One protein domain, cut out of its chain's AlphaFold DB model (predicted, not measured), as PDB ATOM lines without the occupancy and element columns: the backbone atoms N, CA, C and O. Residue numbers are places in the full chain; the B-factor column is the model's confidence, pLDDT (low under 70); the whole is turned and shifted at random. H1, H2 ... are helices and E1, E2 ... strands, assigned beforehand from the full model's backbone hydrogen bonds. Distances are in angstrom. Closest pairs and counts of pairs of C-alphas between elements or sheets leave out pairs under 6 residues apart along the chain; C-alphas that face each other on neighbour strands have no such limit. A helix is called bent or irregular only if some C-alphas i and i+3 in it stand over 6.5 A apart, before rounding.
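What this domain is: This is residues 2 to 60 of the 97 residues of an uncharacterized protein of Pseudonocardiales bacterium (UniProt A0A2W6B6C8). Two parallel strands, E1 and E2, run side by side as a narrow, bent ribbon, and one helix, H1, packs over one face of it, running back from the far end of E1 toward the beginning of E2. A long stretch with no named element, residues 2 to 21, comes before E1; its residues 6 to 9 pass on the side of H1 away from the strands, and the stretch then winds round to the beginning of E1. The printed part has 59 residues, with one named helix and two named strands in the order E1, H1, E2 along the chain; the sheet's order is E1, E2, and the class is mixed, helices and strands. The whole is compact, with a radius of gyration of the C-alphas of 11.9 A, and the C-alphas span 35 by 24 by 16 A.

How they stand to each other: The sheet has two strands, E1, residues 22 to 30, and E2, residues 50 to 58, which are parallel neighbours with 19 degrees between their directions. C-alphas 22 and 50 face each other at 4.4 A, and C-alphas 30 and 58 at 4.8 A. N 25 and O 52 are 2.8 A apart, and N 54 and O 25 are also 2.8 A apart, both within hydrogen-bond range. E1 bends by 70 degrees at residue 27, and E2 bends by 56 degrees at residue 55. Between them in the chain comes H1, residues 34 to 45. E1, H1 and E2 form a strand-helix-strand unit, two parallel neighbour strands joined through a helix, and its crossover is right-handed. The closest C-alphas of H1 and E2 are those of Ala 40 and Val 51, 6.2 A apart. The closest C-alphas of E1 and H1 are those of Leu 25 and Ala 40, 7.4 A apart. Every O i to N i+4 pair inside H1 is within hydrogen-bond range.

Where its parts are: E1 begins at Ser 22, with its C-alpha at (43.521, 50.678, -30.773), and measures 20.9 A from first to last C-alpha. E2 measures 22.4 A and ends at Arg 58, with its C-alpha at (58.745, 32.947, -33.156). H1 measures 16.5 A, and its first C-alpha, that of Ala 34, is at (52.302, 37.646, -43.828).

The domain as a whole: The two C-alphas farthest apart are those of Pro 2 and Gly 20, at 38.0 A. The printed part runs from residue 2 to residue 60 without a cut. The links from E1 to H1 and from H1 to E2 are both tight, of 3 and 4 residues. The mean pLDDT of the printed part is 87.7; residues 2 to 7 and residue 9 are under 70.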
ATOM      1  N   PRO A   2      61.452  31.533 -55.003       44.91
ATOM      2  CA  PRO A   2      60.543  31.247 -53.896       44.91
ATOM      3  C   PRO A   2      59.247  32.063 -54.069       44.91
ATOM      4  O   PRO A   2      59.307  33.159 -54.633       44.91
ATOM      5  N   PRO A   3      58.083  31.549 -53.631       50.97
ATOM      6  CA  PRO A   3      56.822  32.279 -53.740       50.97
ATOM      7  C   PRO A   3      56.921  33.637 -53.030       50.97
ATOM      8  O   PRO A   3      57.576  33.748 -51.989       50.97
ATOM      9  N   SER A   4      56.286  34.672 -53.597       54.88
ATOM     10  CA  SER A   4      56.264  36.000 -52.978       54.88
ATOM     11  C   SER A   4      55.593  35.915 -51.605       54.88
ATOM     12  O   SER A   4      54.544  35.293 -51.430       54.88
ATOM     13  N   ARG A   5      56.235  36.512 -50.598       57.81
ATOM     14  CA  ARG A   5      55.746  36.569 -49.211       57.81
ATOM     15  C   ARG A   5      54.851  37.790 -48.994       57.81
ATOM     16  O   ARG A   5      54.911  38.407 -47.937       57.81
ATOM     17  N   ASP A   6      54.097  38.168 -50.019       62.66
ATOM     18  CA  ASP A   6      53.383  39.438 -50.033       62.66
ATOM     19  C   ASP A   6      52.127  39.339 -49.155       62.66
ATOM     20  O   ASP A   6      51.369  38.364 -49.286       62.66
ATOM     21  N   PRO A   7      51.888  40.291 -48.239       59.81
ATOM     22  CA  PRO A   7      50.629  40.375 -47.521       59.81
ATOM     23  C   PRO A   7      49.477  40.448 -48.520       59.81
ATOM     24  O   PRO A   7      49.400  41.338 -49.363       59.81
ATOM     25  N   ARG A   8      48.551  39.498 -48.426       71.31
ATOM     26  CA  ARG A   8      47.324  39.520 -49.220       71.31
ATOM     27  C   ARG A   8      46.291  40.364 -48.496       71.31
ATOM     28  O   ARG A   8      45.803  39.948 -47.443       71.31
ATOM     29  N   GLY A   9      46.022  41.559 -49.010       63.12
ATOM     30  CA  GLY A   9      45.114  42.525 -48.383       63.12
ATOM     31  C   GLY A   9      43.652  42.069 -48.325       63.12
ATOM     32  O   GLY A   9      42.895  42.575 -47.511       63.12
ATOM     33  N   ASP A  10      43.272  41.085 -49.139       72.88
ATOM     34  CA  ASP A  10      41.929  40.497 -49.220       72.88
ATOM     35  C   ASP A  10      41.757  39.235 -48.361       72.88
ATOM     36  O   ASP A  10      40.682  38.639 -48.316       72.88
ATOM     37  N   ARG A  11      42.814  38.800 -47.668       80.62
ATOM     38  CA  ARG A  11      42.801  37.539 -46.917       80.62
ATOM     39  C   ARG A  11      41.950  37.593 -45.654       80.62
ATOM     40  O   ARG A  11      41.481  36.556 -45.193       80.62
ATOM     41  N   TYR A  12      41.807  38.783 -45.084       89.06
ATOM     42  CA  TYR A  12      41.038  39.027 -43.875       89.06
ATOM     43  C   TYR A  12      40.059  40.164 -44.119       89.06
ATOM     44  O   TYR A  12      40.384  41.145 -44.783       89.06
ATOM     45  N   LEU A  13      38.878  40.035 -43.526       89.62
ATOM     46  CA  LEU A  13      37.870  41.079 -43.472       89.62
ATOM     47  C   LEU A  13      37.517  41.308 -42.003       89.62
ATOM     48  O   LEU A  13      37.223  40.352 -41.284       89.62
ATOM     49  N   ALA A  14      37.550  42.562 -41.561       90.12
ATOM     50  CA  ALA A  14      36.963  42.924 -40.281       90.12
ATOM     51  C   ALA A  14      35.437  42.904 -40.433       90.12
ATOM     52  O   ALA A  14      34.893  43.580 -41.306       90.12
ATOM     53  N   VAL A  15      34.760  42.098 -39.617       88.94
ATOM     54  CA  VAL A  15      33.293  41.971 -39.653       88.94
ATOM     55  C   VAL A  15      32.589  43.169 -39.016       88.94
ATOM     56  O   VAL A  15      31.488  43.514 -39.428       88.94
ATOM     57  N   ASP A  16      33.266  43.837 -38.082       88.75
ATOM     58  CA  ASP A  16      32.801  45.042 -37.408       88.75
ATOM     59  C   ASP A  16      33.721  46.230 -37.711       88.75
ATOM     60  O   ASP A  16      34.888  46.075 -38.089       88.75
ATOM     61  N   SER A  17      33.199  47.440 -37.510       88.69
ATOM     62  CA  SER A  17      34.018  48.648 -37.572       88.69
ATOM     63  C   SER A  17      35.037  48.671 -36.432       88.69
ATOM     64  O   SER A  17      34.712  48.383 -35.282       88.69
ATOM     65  N   ALA A  18      36.259  49.096 -36.748       93.44
ATOM     66  CA  ALA A  18      37.308  49.391 -35.778       93.44
ATOM     67  C   ALA A  18      37.566  50.905 -35.668       93.44
ATOM     68  O   ALA A  18      38.644  51.316 -35.238       93.44
ATOM     69  N   ALA A  19      36.612  51.744 -36.090       96.69
ATOM     70  CA  ALA A  19      36.775  53.193 -36.150       96.69
ATOM     71  C   ALA A  19      37.213  53.777 -34.799       96.69
ATOM     72  O   ALA A  19      36.524  53.643 -33.789       96.69
ATOM     73  N   GLY A  20      38.376  54.430 -34.784       97.25
ATOM     74  CA  GLY A  20      38.919  55.052 -33.572       97.25
ATOM     75  C   GLY A  20      39.564  54.076 -32.583       97.25
ATOM     76  O   GLY A  20      40.091  54.518 -31.564       97.25
ATOM     77  N   ALA A  21      39.561  52.769 -32.862       97.50
ATOM     78  CA  ALA A  21      40.053  51.757 -31.935       97.50
ATOM     79  C   ALA A  21      41.573  51.551 -32.024       97.50
ATOM     80  O   ALA A  21      42.175  51.587 -33.103       97.50
ATOM     81  N   SER A  22      42.179  51.256 -30.875       98.06
ATOM     82  CA  SER A  22      43.521  50.678 -30.773       98.06
ATOM     83  C   SER A  22      43.382  49.173 -30.584       98.06
ATOM     84  O   SER A  22      42.849  48.726 -29.571       98.06
ATOM     85  N   VAL A  23      43.833  48.392 -31.563       96.75
ATOM     86  CA  VAL A  23      43.609  46.942 -31.619       96.75
ATOM     87  C   VAL A  23      44.916  46.192 -31.384       96.75
ATOM     88  O   VAL A  23      45.945  46.520 -31.974       96.75
ATOM     89  N   LEU A  24      44.878  45.161 -30.539       97.06
ATOM     90  CA  LEU A  24      45.972  44.208 -30.375       97.06
ATOM     91  C   LEU A  24      45.602  42.896 -31.074       97.06
ATOM     92  O   LEU A  24      44.662  42.219 -30.666       97.06
ATOM     93  N   LEU A  25      46.342  42.546 -32.123       94.94
ATOM     94  CA  LEU A  25      46.247  41.252 -32.787       94.94
ATOM     95  C   LEU A  25      47.081  40.225 -32.016       94.94
ATOM     96  O   LEU A  25      48.261  40.464 -31.760       94.94
ATOM     97  N   LEU A  26      46.471  39.089 -31.689       95.12
ATOM     98  CA  LEU A  26      47.130  37.961 -31.038       95.12
ATOM     99  C   LEU A  26      47.307  36.825 -32.047       95.12
ATOM    100  O   LEU A  26      46.362  36.493 -32.762       95.12
ATOM    101  N   ASP A  27      48.496  36.237 -32.083       92.50
ATOM    102  CA  ASP A  27      48.806  35.046 -32.880       92.50
ATOM    103  C   ASP A  27      49.603  34.050 -32.024       92.50
ATOM    104  O   ASP A  27      50.319  34.440 -31.097       92.50
ATOM    105  N   ASP A  28      49.498  32.755 -32.303       92.81
ATOM    106  CA  ASP A  28      50.275  31.754 -31.569       92.81
ATOM    107  C   ASP A  28      51.733  31.759 -32.047       92.81
ATOM    108  O   ASP A  28      52.661  31.766 -31.236       92.81
ATOM    109  N   THR A  29      51.947  31.826 -33.364       91.44
ATOM    110  CA  THR A  29      53.266  31.615 -33.958       91.44
ATOM    111  C   THR A  29      53.556  32.585 -35.099       91.44
ATOM    112  O   THR A  29      52.932  32.569 -36.157       91.44
ATOM    113  N   TRP A  30      54.635  33.359 -34.969       90.44
ATOM    114  CA  TRP A  30      55.164  34.166 -36.062       90.44
ATOM    115  C   TRP A  30      56.151  33.382 -36.925       90.44
ATOM    116  O   TRP A  30      57.239  33.021 -36.476       90.44
ATOM    117  N   THR A  31      55.818  33.220 -38.206       88.56
ATOM    118  CA  THR A  31      56.705  32.658 -39.237       88.56
ATOM    119  C   THR A  31      57.280  33.769 -40.132       88.56
ATOM    120  O   THR A  31      58.259  34.426 -39.780       88.56
ATOM    121  N   THR A  32      56.659  34.032 -41.285       84.44
ATOM    122  CA  THR A  32      56.983  35.167 -42.162       84.44
ATOM    123  C   THR A  32      56.303  36.457 -41.715       84.44
ATOM    124  O   THR A  32      56.786  37.534 -42.046       84.44
ATOM    125  N   GLY A  33      55.194  36.350 -40.977       87.75
ATOM    126  CA  GLY A  33      54.363  37.488 -40.584       87.75
ATOM    127  C   GLY A  33      53.301  37.898 -41.598       87.75
ATOM    128  O   GLY A  33      52.529  38.805 -41.313       87.75
ATOM    129  N   ALA A  34      53.221  37.239 -42.761       89.69
ATOM    130  CA  ALA A  34      52.302  37.646 -43.828       89.69
ATOM    131  C   ALA A  34      50.830  37.649 -43.374       89.69
ATOM    132  O   ALA A  34      50.077  38.546 -43.735       89.69
ATOM    133  N   HIS A  35      50.426  36.686 -42.541       90.56
ATOM    134  CA  HIS A  35      49.075  36.635 -41.975       90.56
ATOM    135  C   HIS A  35      48.796  37.801 -41.024       90.56
ATOM    136  O   HIS A  35      47.812  38.513 -41.213       90.56
ATOM    137  N   ALA A  36      49.688  38.038 -40.062       92.81
ATOM    138  CA  ALA A  36      49.559  39.145 -39.125       92.81
ATOM    139  C   ALA A  36      49.531  40.510 -39.834       92.81
ATOM    140  O   ALA A  36      48.733  41.375 -39.484       92.81
ATOM    141  N   GLN A  37      50.352  40.689 -40.875       92.88
ATOM    142  CA  GLN A  37      50.362  41.906 -41.694       92.88
ATOM    143  C   GLN A  37      49.062  42.078 -42.489       92.88
ATOM    144  O   GLN A  37      48.491  43.167 -42.484       92.88
ATOM    145  N   SER A  38      48.553  41.014 -43.118       93.69
ATOM    146  CA  SER A  38      47.254  41.038 -43.801       93.69
ATOM    147  C   SER A  38      46.099  41.377 -42.850       93.69
ATOM    148  O   SER A  38      45.253  42.203 -43.180       93.69
ATOM    149  N   ALA A  39      46.069  40.778 -41.658       94.25
ATOM    150  CA  ALA A  39      45.040  41.055 -40.658       94.25
ATOM    151  C   ALA A  39      45.131  42.497 -40.132       94.25
ATOM    152  O   ALA A  39      44.117  43.186 -40.021       94.25
ATOM    153  N   ALA A  40      46.344  42.997 -39.879       94.88
ATOM    154  CA  ALA A  40      46.550  44.385 -39.485       94.88
ATOM    155  C   ALA A  40      46.094  45.373 -40.571       94.88
ATOM    156  O   ALA A  40      45.490  46.395 -40.249       94.88
ATOM    157  N   ALA A  41      46.330  45.059 -41.849       94.50
ATOM    158  CA  ALA A  41      45.838  45.859 -42.968       94.50
ATOM    159  C   ALA A  41      44.301  45.900 -43.011       94.50
ATOM    160  O   ALA A  41      43.727  46.979 -43.162       94.50
ATOM    161  N   ALA A  42      43.630  44.764 -42.796       95.12
ATOM    162  CA  ALA A  42      42.169  44.706 -42.725       95.12
ATOM    163  C   ALA A  42      41.607  45.550 -41.562       95.12
ATOM    164  O   ALA A  42      40.655  46.305 -41.746       95.12
ATOM    165  N   LEU A  43      42.234  45.495 -40.381       95.75
ATOM    166  CA  LEU A  43      41.845  46.311 -39.221       95.75
ATOM    167  C   LEU A  43      42.058  47.811 -39.464       95.75
ATOM    168  O   LEU A  43      41.219  48.631 -39.092       95.75
ATOM    169  N   ARG A  44      43.159  48.183 -40.130       95.19
ATOM    170  CA  ARG A  44      43.405  49.566 -40.564       95.19
ATOM    171  C   ARG A  44      42.330  50.046 -41.534       95.19
ATOM    172  O   ARG A  44      41.800  51.136 -41.343       95.19
ATOM    173  N   ALA A  45      41.973  49.227 -42.523       94.94
ATOM    174  CA  ALA A  45      40.900  49.535 -43.465       94.94
ATOM    175  C   ALA A  45      39.532  49.684 -42.771       94.94
ATOM    176  O   ALA A  45      38.714  50.493 -43.199       94.94
ATOM    177  N   ALA A  46      39.312  48.975 -41.660       95.38
ATOM    178  CA  ALA A  46      38.108  49.079 -40.835       95.38
ATOM    179  C   ALA A  46      38.077  50.302 -39.893       95.38
ATOM    180  O   ALA A  46      37.104  50.479 -39.155       95.38
ATOM    181  N   GLY A  47      39.115  51.147 -39.907       97.12
ATOM    182  CA  GLY A  47      39.167  52.409 -39.165       97.12
ATOM    183  C   GLY A  47      40.015  52.397 -37.889       97.12
ATOM    184  O   GLY A  47      39.976  53.375 -37.137       97.12
ATOM    185  N   ALA A  48      40.792  51.337 -37.637       97.56
ATOM    186  CA  ALA A  48      41.667  51.275 -36.466       97.56
ATOM    187  C   ALA A  48      42.750  52.369 -36.505       97.56
ATOM    188  O   ALA A  48      43.494  52.511 -37.485       97.56
ATOM    189  N   VAL A  49      42.901  53.110 -35.403       97.88
ATOM    190  CA  VAL A  49      43.909  54.181 -35.253       97.88
ATOM    191  C   VAL A  49      45.260  53.654 -34.778       97.88
ATOM    192  O   VAL A  49      46.293  54.260 -35.076       97.88
ATOM    193  N   ALA A  50      45.289  52.470 -34.168       97.75
ATOM    194  CA  ALA A  50      46.510  51.728 -33.884       97.75
ATOM    195  C   ALA A  50      46.273  50.223 -34.029       97.75
ATOM    196  O   ALA A  50      45.211  49.723 -33.668       97.75
ATOM    197  N   VAL A  51      47.275  49.505 -34.544       97.56
ATOM    198  CA  VAL A  51      47.282  48.038 -34.563       97.56
ATOM    199  C   VAL A  51      48.643  47.555 -34.077       97.56
ATOM    200  O   VAL A  51      49.657  47.840 -34.712       97.56
ATOM    201  N   GLY A  52      48.658  46.859 -32.944       97.00
ATOM    202  CA  GLY A  52      49.817  46.122 -32.445       97.00
ATOM    203  C   GLY A  52      49.673  44.635 -32.747       97.00
ATOM    204  O   GLY A  52      48.554  44.135 -32.832       97.00
ATOM    205  N   VAL A  53      50.789  43.920 -32.886       96.31
ATOM    206  CA  VAL A  53      50.796  42.457 -33.011       96.31
ATOM    207  C   VAL A  53      51.594  41.870 -31.861       96.31
ATOM    208  O   VAL A  53      52.739  42.265 -31.640       96.31
ATOM    209  N   TRP A  54      51.000  40.912 -31.161       95.81
ATOM    210  CA  TRP A  54      51.670  40.105 -30.157       95.81
ATOM    211  C   TRP A  54      51.568  38.632 -30.528       95.81
ATOM    212  O   TRP A  54      50.506  38.148 -30.917       95.81
ATOM    213  N   VAL A  55      52.696  37.937 -30.425       94.81
ATOM    214  CA  VAL A  55      52.807  36.524 -30.779       94.81
ATOM    215  C   VAL A  55      53.447  35.753 -29.640       94.81
ATOM    216  O   VAL A  55      54.383  36.255 -29.015       94.81
ATOM    217  N   VAL A  56      52.960  34.540 -29.385       91.25
ATOM    218  CA  VAL A  56      53.492  33.696 -28.304       91.25
ATOM    219  C   VAL A  56      54.864  33.129 -28.680       91.25
ATOM    220  O   VAL A  56      55.790  33.152 -27.873       91.25
ATOM    221  N   GLY A  57      55.016  32.645 -29.913       88.50
ATOM    222  CA  GLY A  57      56.239  32.020 -30.405       88.50
ATOM    223  C   GLY A  57      56.761  32.642 -31.698       88.50
ATOM    224  O   GLY A  57      56.001  33.092 -32.552       88.50
ATOM    225  N   ARG A  58      58.085  32.623 -31.883       86.06
ATOM    226  CA  ARG A  58      58.745  32.947 -33.156       86.06
ATOM    227  C   ARG A  58      59.323  31.669 -33.749       86.06
ATOM    228  O   ARG A  58      60.229  31.070 -33.178       86.06
ATOM    229  N   HIS A  59      58.838  31.280 -34.921       86.75
ATOM    230  CA  HIS A  59      59.391  30.164 -35.673       86.75
ATOM    231  C   HIS A  59      60.401  30.676 -36.703       86.75
ATOM    232  O   HIS A  59      60.058  31.460 -37.593       86.75
ATOM    233  N   PHE A  60      61.648  30.212 -36.622       83.69
ATOM    234  CA  PHE A  60      62.688  30.608 -37.567       83.69
ATOM    235  C   PHE A  60      62.858  29.569 -38.678       83.69
ATOM    236  O   PHE A  60      62.894  28.363 -38.438       83.69
TER     237      PHE A  60